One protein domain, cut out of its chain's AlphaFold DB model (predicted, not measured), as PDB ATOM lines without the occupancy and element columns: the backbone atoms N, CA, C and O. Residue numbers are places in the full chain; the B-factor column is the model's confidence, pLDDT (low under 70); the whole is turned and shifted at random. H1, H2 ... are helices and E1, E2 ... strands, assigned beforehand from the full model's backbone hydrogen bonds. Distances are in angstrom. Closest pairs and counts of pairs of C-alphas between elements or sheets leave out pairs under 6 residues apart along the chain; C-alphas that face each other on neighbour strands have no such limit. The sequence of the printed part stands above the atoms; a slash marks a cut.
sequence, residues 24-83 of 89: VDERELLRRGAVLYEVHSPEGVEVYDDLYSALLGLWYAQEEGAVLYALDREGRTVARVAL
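Overview. This is residues 24 to 83 of the 89 residues of an uncharacterized protein of Thermus caliditerrae (UniProt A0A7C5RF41). A strongly twisted sheet of four antiparallel strands forms a wall, with H2 packed over one of its faces along E1, while the short helix H1 sits at the end of the sheet where E1 begins and E3 ends. The printed part has 60 residues, with two named helices and four named strands in the order H1, E1, E2, H2, E3, E4. The sheet runs E2, E1, E3, E4, all antiparallel, and the class is mixed, helices and strands. The whole is compact, with a radius of gyration of the C-alphas of 10.5 A, and rounded, with spans of 30 by 21 by 15 A.

Along the chain. H1 covers residues 26 to 31, 8.5 A from first to last C-alpha, and begins with C-alpha 26 at (1.716, 35.357, -43.048). E1, residues 36 to 41, is 16.6 A long, and E2, residues 44 to 48, is 13.4 A long. H2, residues 51 to 60, is 14.3 A long and begins with C-alpha 51 at (4.282, 30.836, -47.959). E3, residues 67 to 71, measures 12.8 A. E4, residues 77 to 82, measures 13.8 A and ends with C-alpha 82 at (16.805, 33.190, -42.352).

Arrangement. E1 and E3 are inner strands and antiparallel neighbours at 157 degrees, with N 38 and O 69 within hydrogen-bond range at 2.9 A. E1 and E2 form a hairpin, with N 39 and O 46 at 2.9 A. E3 and E4 form a second hairpin, with N 68 and O 81 at 2.8 A. The edge strands E2 and E4 are apart. H2 is on the sheet at a height over the sheet of 8.2 A. It lies over E1 and runs along the strands, at 1 degrees to E1 on the local plane; the closest C-alphas of the two are those of Val 39 and Leu 58, 6.0 A apart. E2, H2 and E3 make a split strand-helix-strand unit, two strands running the same way with E1 between them, and its crossover is right-handed. H1 is on the sheet too; its closest C-alpha pair with E4 is Leu 29 and Ala 79, 7.1 A. H1 and H2 are close but not clearly touching, with the C-alphas of Glu 26 and Leu 51 7.2 A apart, and run opposite ways at a steep tilt of 52 degrees. In H1 and H2 every O i to N i+4 pair is within hydrogen-bond range. The sheet and the helices H1 and H2 make two layers, helices on one face of a sheet.

Size, cuts and confidence. The C-alphas farthest apart are those of Arg 31 and Glu 43, at 30.5 A. The printed part has no cut and no long link; H2 to E3 is a short link and the others are tight. The mean pLDDT of the printed part is 94.9, and no printed residue is under 70.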
ATOM      1  N   VAL A  24       7.131  33.243 -38.464       88.31
ATOM      2  CA  VAL A  24       6.756  33.904 -39.717       88.31
ATOM      3  C   VAL A  24       5.247  34.138 -39.719       88.31
ATOM      4  O   VAL A  24       4.463  33.192 -39.761       88.31
ATOM      5  N   ASP A  25       4.835  35.405 -39.634       90.25
ATOM      6  CA  ASP A  25       3.424  35.808 -39.640       90.25
ATOM      7  C   ASP A  25       2.967  36.143 -41.067       90.25
ATOM      8  O   ASP A  25       3.217  37.234 -41.587       90.25
ATOM      9  N   GLU A  26       2.265  35.201 -41.698       93.25
ATOM     10  CA  GLU A  26       1.716  35.357 -43.048       93.25
ATOM     11  C   GLU A  26       0.810  36.586 -43.183       93.25
ATOM     12  O   GLU A  26       0.852  37.296 -44.189       93.25
ATOM     13  N   ARG A  27       0.007  36.890 -42.158       93.62
ATOM     14  CA  ARG A  27      -0.921  38.021 -42.207       93.62
ATOM     15  C   ARG A  27      -0.162  39.341 -42.270       93.62
ATOM     16  O   ARG A  27      -0.577  40.248 -42.993       93.62
ATOM     17  N   GLU A  28       0.930  39.455 -41.523       94.44
ATOM     18  CA  GLU A  28       1.802  40.628 -41.576       94.44
ATOM     19  C   GLU A  28       2.511  40.741 -42.934       94.44
ATOM     20  O   GLU A  28       2.578  41.840 -43.487       94.44
ATOM     21  N   LEU A  29       2.973  39.628 -43.516       95.81
ATOM     22  CA  LEU A  29       3.575  39.615 -44.855       95.81
ATOM     23  C   LEU A  29       2.588  40.083 -45.933       95.81
ATOM     24  O   LEU A  29       2.904  40.980 -46.716       95.81
ATOM     25  N   LEU A  30       1.359  39.562 -45.917       95.69
ATOM     26  CA  LEU A  30       0.291  39.989 -46.824       95.69
ATOM     27  C   LEU A  30      -0.058  41.472 -46.638       95.69
ATOM     28  O   LEU A  30      -0.255  42.193 -47.614       95.69
ATOM     29  N   ARG A  31      -0.074  41.969 -45.391       96.88
ATOM     30  CA  ARG A  31      -0.295  43.397 -45.099       96.88
ATOM     31  C   ARG A  31       0.816  44.284 -45.670       96.88
ATOM     32  O   ARG A  31       0.548  45.427 -46.035       96.88
ATOM     33  N   ARG A  32       2.044  43.766 -45.754       96.88
ATOM     34  CA  ARG A  32       3.187  44.429 -46.402       96.88
ATOM     35  C   ARG A  32       3.182  44.302 -47.926       96.88
ATOM     36  O   ARG A  32       4.023  44.917 -48.567       96.88
ATOM     37  N   GLY A  33       2.230  43.565 -48.498       97.56
ATOM     38  CA  GLY A  33       2.073  43.411 -49.941       97.56
ATOM     39  C   GLY A  33       2.795  42.204 -50.529       97.56
ATOM     40  O   GLY A  33       2.952  42.169 -51.745       97.56
ATOM     41  N   ALA A  34       3.218  41.234 -49.708       97.69
ATOM     42  CA  ALA A  34       3.816  39.999 -50.204       97.69
ATOM     43  C   ALA A  34       2.843  39.248 -51.129       97.69
ATOM     44  O   ALA A  34       1.674  39.054 -50.788       97.69
ATOM     45  N   VAL A  35       3.334  38.831 -52.293       97.56
ATOM     46  CA  VAL A  35       2.592  38.040 -53.290       97.56
ATOM     47  C   VAL A  35       3.399  36.870 -53.850       97.56
ATOM     48  O   VAL A  35       2.813  35.998 -54.481       97.56
ATOM     49  N   LEU A  36       4.718  36.864 -53.651       97.88
ATOM     50  CA  LEU A  36       5.643  35.811 -54.066       97.88
ATOM     51  C   LEU A  36       6.724  35.632 -53.002       97.88
ATOM     52  O   LEU A  36       7.000  36.549 -52.221       97.88
ATOM     53  N   TYR A  37       7.361  34.469 -53.011       98.44
ATOM     54  CA  TYR A  37       8.448  34.132 -52.106       98.44
ATOM     55  C   TYR A  37       9.604  33.519 -52.890       98.44
ATOM     56  O   TYR A  37       9.394  32.617 -53.696       98.44
ATOM     57  N   GLU A  38      10.820  33.986 -52.642       98.38
ATOM     58  CA  GLU A  38      12.038  33.406 -53.202       98.38
ATOM     59  C   GLU A  38      12.861  32.761 -52.095       98.38
ATOM     60  O   GLU A  38      13.148  33.407 -51.087       98.38
ATOM     61  N   VAL A  39      13.280  31.514 -52.292       98.00
ATOM     62  CA  VAL A  39      14.268  30.841 -51.443       98.00
ATOM     63  C   VAL A  39      15.598  30.869 -52.179       98.00
ATOM     64  O   VAL A  39      15.724  30.317 -53.269       98.00
ATOM     65  N   HIS A  40      16.576  31.559 -51.599       97.50
ATOM     66  CA  HIS A  40      17.929  31.690 -52.136       97.50
ATOM     67  C   HIS A  40      18.845  30.728 -51.388       97.50
ATOM     68  O   HIS A  40      18.986  30.850 -50.169       97.50
ATOM     69  N   SER A  41      19.484  29.814 -52.113       94.62
ATOM     70  CA  SER A  41      20.512  28.897 -51.616       94.62
ATOM     71  C   SER A  41      21.758  28.948 -52.518       94.62
ATOM     72  O   SER A  41      21.730  29.567 -53.588       94.62
ATOM     73  N   PRO A  42      22.876  28.311 -52.128       92.56
ATOM     74  CA  PRO A  42      24.034  28.136 -53.004       92.56
ATOM     75  C   PRO A  42      23.727  27.401 -54.319       92.56
ATOM     76  O   PRO A  42      24.421  27.628 -55.311       92.56
ATOM     77  N   GLU A  43      22.709  26.536 -54.343       91.50
ATOM     78  CA  GLU A  43      22.301  25.786 -55.539       91.50
ATOM     79  C   GLU A  43      21.473  26.626 -56.524       91.50
ATOM     80  O   GLU A  43      21.474  26.349 -57.727       91.50
ATOM     81  N   GLY A  44      20.805  27.682 -56.049       95.94
ATOM     82  CA  GLY A  44      20.046  28.587 -56.902       95.94
ATOM     83  C   GLY A  44      18.935  29.348 -56.183       95.94
ATOM     84  O   GLY A  44      18.937  29.515 -54.965       95.94
ATOM     85  N   VAL A  45      17.985  29.840 -56.978       97.75
ATOM     86  CA  VAL A  45      16.793  30.539 -56.491       97.75
ATOM     87  C   VAL A  45      15.557  29.759 -56.910       97.75
ATOM     88  O   VAL A  45      15.345  29.519 -58.100       97.75
ATOM     89  N   GLU A  46      14.729  29.407 -55.934       97.81
ATOM     90  CA  GLU A  46      13.411  28.812 -56.150       97.81
ATOM     91  C   GLU A  46      12.312  29.823 -55.822       97.81
ATOM     92  O   GLU A  46      12.414  30.564 -54.843       97.81
ATOM     93  N   VAL A  47      11.256  29.855 -56.638       97.75
ATOM     94  CA  VAL A  47      10.161  30.829 -56.524       97.75
ATOM     95  C   VAL A  47       8.858  30.107 -56.214       97.75
ATOM     96  O   VAL A  47       8.501  29.139 -56.885       97.75
ATOM     97  N   TYR A  48       8.132  30.625 -55.231       97.75
ATOM     98  CA  TYR A  48       6.889  30.072 -54.709       97.75
ATOM     99  C   TYR A  48       5.791  31.140 -54.686       97.75
ATOM    100  O   TYR A  48       6.052  32.316 -54.416       97.75
ATOM    101  N   ASP A  49       4.552  30.728 -54.942       96.44
ATOM    102  CA  ASP A  49       3.353  31.572 -54.867       96.44
ATOM    103  C   ASP A  49       2.622  31.479 -53.517       96.44
ATOM    104  O   ASP A  49       1.761  32.310 -53.222       96.44
ATOM    105  N   ASP A  50       3.009  30.532 -52.659       95.94
ATOM    106  CA  ASP A  50       2.486  30.369 -51.306       95.94
ATOM    107  C   ASP A  50       3.600  30.276 -50.248       95.94
ATOM    108  O   ASP A  50       4.705  29.786 -50.496       95.94
ATOM    109  N   LEU A  51       3.300  30.762 -49.039       96.12
ATOM    110  CA  LEU A  51       4.282  30.836 -47.959       96.12
ATOM    111  C   LEU A  51       4.664  29.451 -47.422       96.12
ATOM    112  O   LEU A  51       5.798  29.254 -46.991       96.12
ATOM    113  N   TYR A  52       3.735  28.494 -47.414       95.75
ATOM    114  CA  TYR A  52       3.978  27.177 -46.830       95.75
ATOM    115  C   TYR A  52       5.031  26.405 -47.630       95.75
ATOM    116  O   TYR A  52       5.994  25.903 -47.046       95.75
ATOM    117  N   SER A  53       4.894  26.365 -48.956       96.75
ATOM    118  CA  SER A  53       5.876  25.737 -49.844       96.75
ATOM    119  C   SER A  53       7.239  26.426 -49.748       96.75
ATOM    120  O   SER A  53       8.260  25.748 -49.639       96.75
ATOM    121  N   ALA A  54       7.260  27.760 -49.664       97.19
ATOM    122  CA  ALA A  54       8.495  28.522 -49.490       97.19
ATOM    123  C   ALA A  54       9.203  28.216 -48.158       97.19
ATOM    124  O   ALA A  54      10.424  28.066 -48.119       97.19
ATOM    125  N   LEU A  55       8.452  28.084 -47.058       95.38
ATOM    126  CA  LEU A  55       9.005  27.708 -45.753       95.38
ATOM    127  C   LEU A  55       9.527  26.268 -45.737       95.38
ATOM    128  O   LEU A  55      10.537  26.004 -45.085       95.38
ATOM    129  N   LEU A  56       8.881  25.346 -46.456       94.62
ATOM    130  CA  LEU A  56       9.410  23.993 -46.647       94.62
ATOM    131  C   LEU A  56      10.731  24.012 -47.420       94.62
ATOM    132  O   LEU A  56      11.679  23.360 -46.988       94.62
ATOM    133  N   GLY A  57      10.813  24.775 -48.515       93.94
ATOM    134  CA  GLY A  57      12.052  24.951 -49.278       93.94
ATOM    135  C   GLY A  57      13.177  25.526 -48.414       93.94
ATOM    136  O   GLY A  57      14.261  24.952 -48.337       93.94
ATOM    137  N   LEU A  58      12.883  26.596 -47.666       94.31
ATOM    138  CA  LEU A  58      13.816  27.202 -46.712       94.31
ATOM    139  C   LEU A  58      14.309  26.191 -45.664       94.31
ATOM    140  O   LEU A  58      15.495  26.153 -45.357       94.31
ATOM    141  N   TRP A  59      13.406  25.371 -45.121       91.75
ATOM    142  CA  TRP A  59      13.750  24.336 -44.146       91.75
ATOM    143  C   TRP A  59      14.663  23.252 -44.728       91.75
ATOM    144  O   TRP A  59      15.601  22.821 -44.055       91.75
ATOM    145  N   TYR A  60      14.414  22.801 -45.961       90.62
ATOM    146  CA  TYR A  60      15.267  21.797 -46.602       90.62
ATOM    147  C   TYR A  60      16.666  22.331 -46.908       90.62
ATOM    148  O   TYR A  60      17.635  21.608 -46.704       90.62
ATOM    149  N   ALA A  61      16.773  23.595 -47.315       90.38
ATOM    150  CA  ALA A  61      18.045  24.228 -47.655       90.38
ATOM    151  C   ALA A  61      18.728  24.932 -46.460       90.38
ATOM    152  O   ALA A  61      19.688  25.682 -46.635       90.38
ATOM    153  N   GLN A  62      18.250  24.720 -45.227       87.44
ATOM    154  CA  GLN A  62      18.739  25.453 -44.054       87.44
ATOM    155  C   GLN A  62      20.225  25.198 -43.755       87.44
ATOM    156  O   GLN A  62      20.935  26.124 -43.385       87.44
ATOM    157  N   GLU A  63      20.718  23.969 -43.965       86.44
ATOM    158  CA  GLU A  63      22.127  23.611 -43.716       86.44
ATOM    159  C   GLU A  63      23.094  24.304 -44.692       86.44
ATOM    160  O   GLU A  63      24.299  24.356 -44.451       86.44
ATOM    161  N   GLU A  64      22.562  24.873 -45.774       88.19
ATOM    162  CA  GLU A  64      23.304  25.626 -46.783       88.19
ATOM    163  C   GLU A  64      23.248  27.146 -46.551       88.19
ATOM    164  O   GLU A  64      23.759  27.919 -47.364       88.19
ATOM    165  N   GLY A  65      22.621  27.597 -45.456       87.75
ATOM    166  CA  GLY A  65      22.442  29.016 -45.148       87.75
ATOM    167  C   GLY A  65      21.378  29.691 -46.015       87.75
ATOM    168  O   GLY A  65      21.509  30.873 -46.349       87.75
ATOM    169  N   ALA A  66      20.343  28.946 -46.420       93.25
ATOM    170  CA  ALA A  66      19.284  29.481 -47.263       93.25
ATOM    171  C   ALA A  66      18.502  30.622 -46.595       93.25
ATOM    172  O   ALA A  66      18.337  30.700 -45.373       93.25
ATOM    173  N   VAL A  67      17.987  31.518 -47.438       96.12
ATOM    174  CA  VAL A  67      17.246  32.712 -47.021       96.12
ATOM    175  C   VAL A  67      15.982  32.838 -47.852       96.12
ATOM    176  O   VAL A  67      16.022  32.756 -49.075       96.12
ATOM    177  N   LEU A  68      14.866  33.106 -47.185       97.31
ATOM    178  CA  LEU A  68      13.597  33.414 -47.823       97.31
ATOM    179  C   LEU A  68      13.406  34.929 -47.929       97.31
ATOM    180  O   LEU A  68      13.548  35.661 -46.947       97.31
ATOM    181  N   TYR A  69      13.010  35.387 -49.110       98.19
ATOM    182  CA  TYR A  69      12.589  36.755 -49.384       98.19
ATOM    183  C   TYR A  69      11.116  36.766 -49.782       98.19
ATOM    184  O   TYR A  69      10.724  36.106 -50.735       98.19
ATOM    185  N   ALA A  70      10.296  37.540 -49.073       98.31
ATOM    186  CA  ALA A  70       8.932  37.829 -49.504       98.31
ATOM    187  C   ALA A  70       8.949  39.053 -50.424       98.31
ATOM    188  O   ALA A  70       9.547  40.074 -50.066       98.31
ATOM    189  N   LEU A  71       8.288  38.965 -51.577       98.56
ATOM    190  CA  LEU A  71       8.302  39.981 -52.627       98.56
ATOM    191  C   LEU A  71       6.913  40.573 -52.874       98.56
ATOM    192  O   LEU A  71       5.908  39.863 -52.802       98.56
ATOM    193  N   ASP A  72       6.864  41.864 -53.203       98.19
ATOM    194  CA  ASP A  72       5.664  42.526 -53.717       98.19
ATOM    195  C   ASP A  72       5.454  42.297 -55.228       98.19
ATOM    196  O   ASP A  72       6.217  41.597 -55.894       98.19
ATOM    197  N   ARG A  73       4.385  42.884 -55.786       96.12
ATOM    198  CA  ARG A  73       4.027  42.741 -57.212       96.12
ATOM    199  C   ARG A  73       5.052  43.344 -58.167       96.12
ATOM    200  O   ARG A  73       5.067  42.981 -59.340       96.12
ATOM    201  N   GLU A  74       5.879  44.262 -57.684       97.69
ATOM    202  CA  GLU A  74       6.960  44.880 -58.441       97.69
ATOM    203  C   GLU A  74       8.281  44.102 -58.291       97.69
ATOM    204  O   GLU A  74       9.300  44.527 -58.835       97.69
ATOM    205  N   GLY A  75       8.274  42.972 -57.571       96.50
ATOM    206  CA  GLY A  75       9.451  42.142 -57.313       96.50
ATOM    207  C   GLY A  75      10.373  42.703 -56.229       96.50
ATOM    208  O   GLY A  75      11.527  42.292 -56.127       96.50
ATOM    209  N   ARG A  76       9.911  43.664 -55.420       97.94
ATOM    210  CA  ARG A  76      10.709  44.263 -54.342       97.94
ATOM    211  C   ARG A  76      10.535  43.472 -53.056       97.94
ATOM    212  O   ARG A  76       9.427  43.082 -52.697       97.94
ATOM    213  N   THR A  77      11.621  43.299 -52.315       98.06
ATOM    214  CA  THR A  77      11.599  42.625 -51.017       98.06
ATOM    215  C   THR A  77      10.817  43.421 -49.971       98.06
ATOM    216  O   THR A  77      11.142  44.571 -49.679       98.06
ATOM    217  N   VAL A  78       9.839  42.770 -49.340       97.69
ATOM    218  CA  VAL A  78       9.054  43.306 -48.213       97.69
ATOM    219  C   VAL A  78       9.388  42.638 -46.875       97.69
ATOM    220  O   VAL A  78       9.110  43.200 -45.809       97.69
ATOM    221  N   ALA A  79      10.007  41.454 -46.912       96.88
ATOM    222  CA  ALA A  79      10.561  40.780 -45.742       96.88
ATOM    223  C   ALA A  79      11.685  39.808 -46.123       96.88
ATOM    224  O   ALA A  79      11.732  39.308 -47.246       96.88
ATOM    225  N   ARG A  80      12.558  39.522 -45.153       95.62
ATOM    226  CA  ARG A  80      13.645  38.544 -45.240       95.62
ATOM    227  C   ARG A  80      13.587  37.631 -44.016       95.62
ATOM    228  O   ARG A  80      13.464  38.137 -42.902       95.62
ATOM    229  N   VAL A  81      13.709  36.326 -44.224       93.50
ATOM    230  CA  VAL A  81      13.719  35.296 -43.177       93.50
ATOM    231  C   VAL A  81      14.923  34.388 -43.403       93.50
ATOM    232  O   VAL A  81      15.120  33.888 -44.504       93.50
ATOM    233  N   ALA A  82      15.728  34.175 -42.368       89.19
ATOM    234  CA  ALA A  82      16.805  33.190 -42.352       89.19
ATOM    235  C   ALA A  82      16.605  32.291 -41.129       89.19
ATOM    236  O   ALA A  82      16.074  32.751 -40.117       89.19
ATOM    237  N   LEU A  83      16.998  31.022 -41.236       80.38
ATOM    238  CA  LEU A  83      16.951  30.081 -40.112       80.38
ATOM    239  C   LEU A  83      18.239  30.121 -39.265       80.38
ATOM    240  O   LEU A  83      18.263  29.559 -38.174       80.38
TER     241      LEU A  83